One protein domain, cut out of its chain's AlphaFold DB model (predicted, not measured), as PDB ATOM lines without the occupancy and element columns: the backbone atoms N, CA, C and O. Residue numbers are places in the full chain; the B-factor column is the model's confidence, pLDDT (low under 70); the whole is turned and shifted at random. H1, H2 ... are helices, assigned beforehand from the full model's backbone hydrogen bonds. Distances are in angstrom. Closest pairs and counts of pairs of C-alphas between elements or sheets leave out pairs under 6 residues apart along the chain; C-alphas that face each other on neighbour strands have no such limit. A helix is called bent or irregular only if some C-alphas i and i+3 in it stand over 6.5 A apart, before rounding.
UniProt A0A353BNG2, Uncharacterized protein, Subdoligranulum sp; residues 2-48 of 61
ATOM      1  N   VAL A   2     205.185 115.996 199.487       94.31
ATOM      2  CA  VAL A   2     205.053 114.959 198.432       94.31
ATOM      3  C   VAL A   2     205.618 113.590 198.838       94.31
ATOM      4  O   VAL A   2     204.944 112.576 198.679       94.31
ATOM      5  N   ARG A   3     206.814 113.549 199.444       94.00
ATOM      6  CA  ARG A   3     207.418 112.298 199.944       94.00
ATOM      7  C   ARG A   3     206.515 111.562 200.938       94.00
ATOM      8  O   ARG A   3     206.382 110.353 200.834       94.00
ATOM      9  N   ALA A   4     205.892 112.279 201.874       96.56
ATOM     10  CA  ALA A   4     205.041 111.665 202.891       96.56
ATOM     11  C   ALA A   4     203.797 111.017 202.265       96.56
ATOM     12  O   ALA A   4     203.443 109.906 202.644       96.56
ATOM     13  N   ILE A   5     203.203 111.669 201.260       96.44
ATOM     14  CA  ILE A   5     202.070 111.129 200.498       96.44
ATOM     15  C   ILE A   5     202.499 109.864 199.750       96.44
ATOM     16  O   ILE A   5     201.909 108.807 199.963       96.44
ATOM     17  N   LYS A   6     203.577 109.939 198.951       97.06
ATOM     18  CA  LYS A   6     204.083 108.777 198.201       97.06
ATOM     19  C   LYS A   6     204.387 107.599 199.133       97.06
ATOM     20  O   LYS A   6     203.937 106.485 198.892       97.06
ATOM     21  N   THR A   7     205.099 107.846 200.234       95.81
ATOM     22  CA  THR A   7     205.443 106.808 201.217       95.81
ATOM     23  C   THR A   7     204.210 106.219 201.899       95.81
ATOM     24  O   THR A   7     204.136 105.001 202.052       95.81
ATOM     25  N   GLY A   8     203.241 107.051 202.291       97.44
ATOM     26  CA  GLY A   8     202.007 106.596 202.930       97.44
ATOM     27  C   GLY A   8     201.204 105.660 202.028       97.44
ATOM     28  O   GLY A   8     200.855 104.556 202.444       97.44
ATOM     29  N   THR A   9     200.989 106.060 200.775       97.31
ATOM     30  CA  THR A   9     200.254 105.259 199.790       97.31
ATOM     31  C   THR A   9     200.999 103.971 199.431       97.31
ATOM     32  O   THR A   9     200.395 102.903 199.464       97.31
ATOM     33  N   THR A  10     202.315 104.024 199.188       97.25
ATOM     34  CA  THR A  10     203.131 102.819 198.942       97.25
ATOM     35  C   THR A  10     203.052 101.835 200.110       97.25
ATOM     36  O   THR A  10     202.899 100.636 199.898       97.25
ATOM     37  N   ARG A  11     203.114 102.319 201.359       97.00
ATOM     38  CA  ARG A  11     202.991 101.454 202.542       97.00
ATOM     39  C   ARG A  11     201.609 100.814 202.636       97.00
ATOM     40  O   ARG A  11     201.512  99.660 203.036       97.00
ATOM     41  N   HIS A  12     200.560 101.560 202.301       97.62
ATOM     42  CA  HIS A  12     199.194 101.045 202.297       97.62
ATOM     43  C   HIS A  12     198.990  99.955 201.231       97.62
ATOM     44  O   HIS A  12     198.352  98.949 201.516       97.62
ATOM     45  N   LEU A  13     199.573 100.123 200.038       97.44
ATOM     46  CA  LEU A  13     199.455  99.175 198.920       97.44
ATOM     47  C   LEU A  13     200.464  98.015 198.967       97.44
ATOM     48  O   LEU A  13     200.341  97.055 198.208       97.44
ATOM     49  N   GLY A  14     201.491  98.099 199.816       97.44
ATOM     50  CA  GLY A  14     202.531  97.075 199.958       97.44
ATOM     51  C   GLY A  14     203.559  97.027 198.820       97.44
ATOM     52  O   GLY A  14     204.499  96.242 198.890       97.44
ATOM     53  N   HIS A  15     203.422  97.869 197.794       95.62
ATOM     54  CA  HIS A  15     204.363  97.989 196.681       95.62
ATOM     55  C   HIS A  15     204.382  99.421 196.132       95.62
ATOM     56  O   HIS A  15     203.472 100.217 196.376       95.62
ATOM     57  N   SER A  16     205.455  99.778 195.424       94.25
ATOM     58  CA  SER A  16     205.606 101.122 194.865       94.25
ATOM     59  C   SER A  16     204.806 101.268 193.577       94.25
ATOM     60  O   SER A  16     205.060 100.548 192.618       94.25
ATOM     61  N   ILE A  17     203.902 102.248 193.549       95.00
ATOM     62  CA  ILE A  17     203.110 102.609 192.361       95.00
ATOM     63  C   ILE A  17     203.561 103.921 191.707       95.00
ATOM     64  O   ILE A  17     203.100 104.280 190.631       95.00
ATOM     65  N   PHE A  18     204.434 104.680 192.372       95.50
ATOM     66  CA  PHE A  18     204.862 105.987 191.884       95.50
ATOM     67  C   PHE A  18     206.144 105.878 191.069       95.50
ATOM     68  O   PHE A  18     207.072 105.163 191.446       95.50
ATOM     69  N   GLN A  19     206.247 106.713 190.037       92.75
ATOM     70  CA  GLN A  19     207.530 107.046 189.425       92.75
ATOM     71  C   GLN A  19     208.476 107.691 190.458       92.75
ATOM     72  O   GLN A  19     208.033 108.383 191.390       92.75
ATOM     73  N   THR A  20     209.787 107.478 190.281       92.06
ATOM     74  CA  THR A  20     210.844 107.896 191.221       92.06
ATOM     75  C   THR A  20     210.807 109.394 191.524       92.06
ATOM     76  O   THR A  20     210.827 109.792 192.689       92.06
ATOM     77  N   SER A  21     210.699 110.232 190.491       94.38
ATOM     78  CA  SER A  21     210.645 111.692 190.628       94.38
ATOM     79  C   SER A  21     209.217 112.229 190.474       94.38
ATOM     80  O   SER A  21     208.243 111.472 190.431       94.38
ATOM     81  N   TYR A  22     209.069 113.546 190.470       95.62
ATOM     82  CA  TYR A  22     207.843 114.245 190.109       95.62
ATOM     83  C   TYR A  22     208.199 115.571 189.432       95.62
ATOM     84  O   TYR A  22     209.291 116.101 189.632       95.62
ATOM     85  N   TYR A  23     207.279 116.080 188.617       95.50
ATOM     86  CA  TYR A  23     207.394 117.406 188.024       95.50
ATOM     87  C   TYR A  23     207.033 118.472 189.066       95.50
ATOM     88  O   TYR A  23     206.028 118.334 189.765       95.50
ATOM     89  N   ASP A  24     207.857 119.512 189.170       96.25
ATOM     90  CA  ASP A  24     207.641 120.663 190.045       96.25
ATOM     91  C   ASP A  24     207.801 121.946 189.222       96.25
ATOM     92  O   ASP A  24     208.748 122.075 188.442       96.25
ATOM     93  N   HIS A  25     206.866 122.877 189.385       96.31
ATOM     94  CA  HIS A  25     206.841 124.154 188.679       96.31
ATOM     95  C   HIS A  25     206.370 125.252 189.622       96.31
ATOM     96  O   HIS A  25     205.283 125.180 190.198       96.31
ATOM     97  N   VAL A  26     207.197 126.286 189.779       97.25
ATOM     98  CA  VAL A  26     206.884 127.432 190.636       97.25
ATOM     99  C   VAL A  26     206.125 128.463 189.818       97.25
ATOM    100  O   VAL A  26     206.707 129.088 188.935       97.25
ATOM    101  N   ILE A  27     204.866 128.692 190.180       97.88
ATOM    102  CA  ILE A  27     204.020 129.713 189.563       97.88
ATOM    103  C   ILE A  27     204.507 131.107 189.980       97.88
ATOM    104  O   ILE A  27     204.480 131.446 191.165       97.88
ATOM    105  N   ARG A  28     204.960 131.926 189.019       97.31
ATOM    106  CA  ARG A  28     205.581 133.244 189.306       97.31
ATOM    107  C   ARG A  28     204.706 134.457 189.004       97.31
ATOM    108  O   ARG A  28     205.148 135.589 189.193       97.31
ATOM    109  N   GLY A  29     203.475 134.249 188.553       98.19
ATOM    110  CA  GLY A  29     202.551 135.346 188.302       98.19
ATOM    111  C   GLY A  29     201.186 134.896 187.790       98.19
ATOM    112  O   GLY A  29     200.979 133.704 187.563       98.19
ATOM    113  N   PRO A  30     200.261 135.848 187.580       98.25
ATOM    114  CA  PRO A  30     198.871 135.543 187.242       98.25
ATOM    115  C   PRO A  30     198.717 134.781 185.924       98.25
ATOM    116  O   PRO A  30     197.964 133.823 185.848       98.25
ATOM    117  N   ARG A  31     199.495 135.148 184.903       98.19
ATOM    118  CA  ARG A  31     199.449 134.465 183.606       98.19
ATOM    119  C   ARG A  31     199.837 132.984 183.709       98.19
ATOM    120  O   ARG A  31     199.157 132.134 183.156       98.19
ATOM    121  N   ASP A  32     200.927 132.698 184.413       98.19
ATOM    122  CA  ASP A  32     201.433 131.337 184.630       98.19
ATOM    123  C   ASP A  32     200.437 130.516 185.465       98.19
ATOM    124  O   ASP A  32     200.145 129.362 185.164       98.19
ATOM    125  N   TYR A  33     199.814 131.155 186.462       98.50
ATOM    126  CA  TYR A  33     198.712 130.560 187.210       98.50
ATOM    127  C   TYR A  33     197.553 130.155 186.291       98.50
ATOM    128  O   TYR A  33     197.109 129.009 186.352       98.50
ATOM    129  N   ASP A  34     197.087 131.066 185.432       98.50
ATOM    130  CA  ASP A  34     195.962 130.813 184.530       98.50
ATOM    131  C   ASP A  34     196.275 129.680 183.545       98.50
ATOM    132  O   ASP A  34     195.442 128.801 183.326       98.50
ATOM    133  N   GLU A  35     197.491 129.659 182.991       97.94
ATOM    134  CA  GLU A  35     197.955 128.615 182.072       97.94
ATOM    135  C   GLU A  35     197.977 127.233 182.753       97.94
ATOM    136  O   GLU A  35     197.398 126.274 182.232       97.94
ATOM    137  N   ILE A  36     198.571 127.123 183.948       98.06
ATOM    138  CA  ILE A  36     198.623 125.863 184.709       98.06
ATOM    139  C   ILE A  36     197.226 125.429 185.164       98.06
ATOM    140  O   ILE A  36     196.884 124.245 185.087       98.06
ATOM    141  N   PHE A  37     196.390 126.371 185.599       98.06
ATOM    142  CA  PHE A  37     195.022 126.079 186.009       98.06
ATOM    143  C   PHE A  37     194.201 125.526 184.839       98.06
ATOM    144  O   PHE A  37     193.580 124.468 184.960       98.06
ATOM    145  N   GLN A  38     194.250 126.186 183.677       98.19
ATOM    146  CA  GLN A  38     193.585 125.712 182.462       98.19
ATOM    147  C   GLN A  38     194.127 124.358 182.000       98.19
ATOM    148  O   GLN A  38     193.351 123.519 181.542       98.19
ATOM    149  N   TYR A  39     195.434 124.116 182.128       96.75
ATOM    150  CA  TYR A  39     196.016 122.812 181.826       96.75
ATOM    151  C   TYR A  39     195.392 121.713 182.692       96.75
ATOM    152  O   TYR A  39     194.887 120.733 182.147       96.75
ATOM    153  N   ILE A  40     195.347 121.899 184.016       96.62
ATOM    154  CA  ILE A  40     194.780 120.915 184.951       96.62
ATOM    155  C   ILE A  40     193.302 120.651 184.647       96.62
ATOM    156  O   ILE A  40     192.888 119.494 184.611       96.62
ATOM    157  N   GLN A  41     192.515 121.701 184.392       98.19
ATOM    158  CA  GLN A  41     191.085 121.568 184.088       98.19
ATOM    159  C   GLN A  41     190.832 120.796 182.787       98.19
ATOM    160  O   GLN A  41     189.925 119.970 182.722       98.19
ATOM    161  N   ASN A  42     191.641 121.045 181.756       97.31
ATOM    162  CA  ASN A  42     191.414 120.485 180.426       97.31
ATOM    163  C   ASN A  42     192.109 119.131 180.200       97.31
ATOM    164  O   ASN A  42     191.773 118.436 179.243       97.31
ATOM    165  N   ASN A  43     193.078 118.745 181.039       95.19
ATOM    166  CA  ASN A  43     193.851 117.514 180.855       95.19
ATOM    167  C   ASN A  43     193.009 116.221 180.857       95.19
ATOM    168  O   ASN A  43     193.275 115.369 180.011       95.19
ATOM    169  N   PRO A  44     191.977 116.047 181.709       94.50
ATOM    170  CA  PRO A  44     191.159 114.832 181.689       94.50
ATOM    171  C   PRO A  44     190.532 114.540 180.319       94.50
ATOM    172  O   PRO A  44     190.507 113.394 179.886       94.50
ATOM    173  N   ALA A  45     190.100 115.577 179.594       95.31
ATOM    174  CA  ALA A  45     189.548 115.425 178.247       95.31
ATOM    175  C   ALA A  45     190.609 115.046 177.196       95.31
ATOM    176  O   ALA A  45     190.265 114.537 176.134       95.31
ATOM    177  N   LYS A  46     191.893 115.289 177.481       93.81
ATOM    178  CA  LYS A  46     193.025 114.950 176.606       93.81
ATOM    179  C   LYS A  46     193.587 113.555 176.868       93.81
ATOM    180  O   LYS A  46     194.358 113.070 176.049       93.81
ATOM    181  N   TRP A  47     193.197 112.912 177.970       91.69
ATOM    182  CA  TRP A  47     193.725 111.616 178.400       91.69
ATOM    183  C   TRP A  47     193.646 110.512 177.328       91.69
ATOM    184  O   TRP A  47     194.641 109.821 177.147       91.69
ATOM    185  N   PRO A  48     192.560 110.384 176.534       92.00
ATOM    186  CA  PRO A  48     192.489 109.384 175.462       92.00
ATOM    187  C   PRO A  48     193.493 109.588 174.317       92.00
ATOM    188  O   PRO A  48     193.643 108.717 173.466       92.00
TER     189      PRO A  48
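Overview. This is residues 2 to 48 of the 61 residues of an uncharacterized protein of Subdoligranulum sp (UniProt A0A353BNG2). Two helices stand well separated, the longer one, H2, free of the rest over most of its length, and the shorter one, H1, at the other end of the model. A long link, residues 14 to 29, folds back past H1 and then crosses the open space to the start of H2, and both helices run in roughly the same direction. The printed part has 47 residues with two named helices, H1 then H2, and no named strand; its class is all helix. It is flat, spanning 40 by 29 by 15 A, and only just extended, close to loose, with a radius of gyration of the C-alphas of 14.7 A.

Arrangement. H2, residues 30 to 48, is the longest helix and has a kink of 43 degrees near residue 42. It is irregular: C-alphas 45 and 48 are 7.3 A apart. Residues 28 to 34, of which 30 to 34 belong to H2, stand free, and so do residues 37 to 48 of H2. H1, residues 2 to 13, and H2 are apart, with no C-alpha of the one within 8 A of the other. Every O i to N i+4 pair is within hydrogen-bond range in H1, and 11 of 15 are in H2.

Along the chain. H2 measures 29.4 A from C-alpha 30 at (198.871, 135.543, 187.242) to C-alpha 48 at (192.489, 109.384, 175.462). H1 begins with C-alpha 2 at (205.053, 114.959, 198.432) and measures 16.8 A to C-alpha 13.

Size, cuts and confidence. The C-alphas of Gly 14 and Arg 31, the two farthest apart, are 40.9 A from each other. The link from H1 to H2 is long, with 16 residues. The printed part has no cut. Its mean pLDDT is 96.3, and no printed residue is under 70.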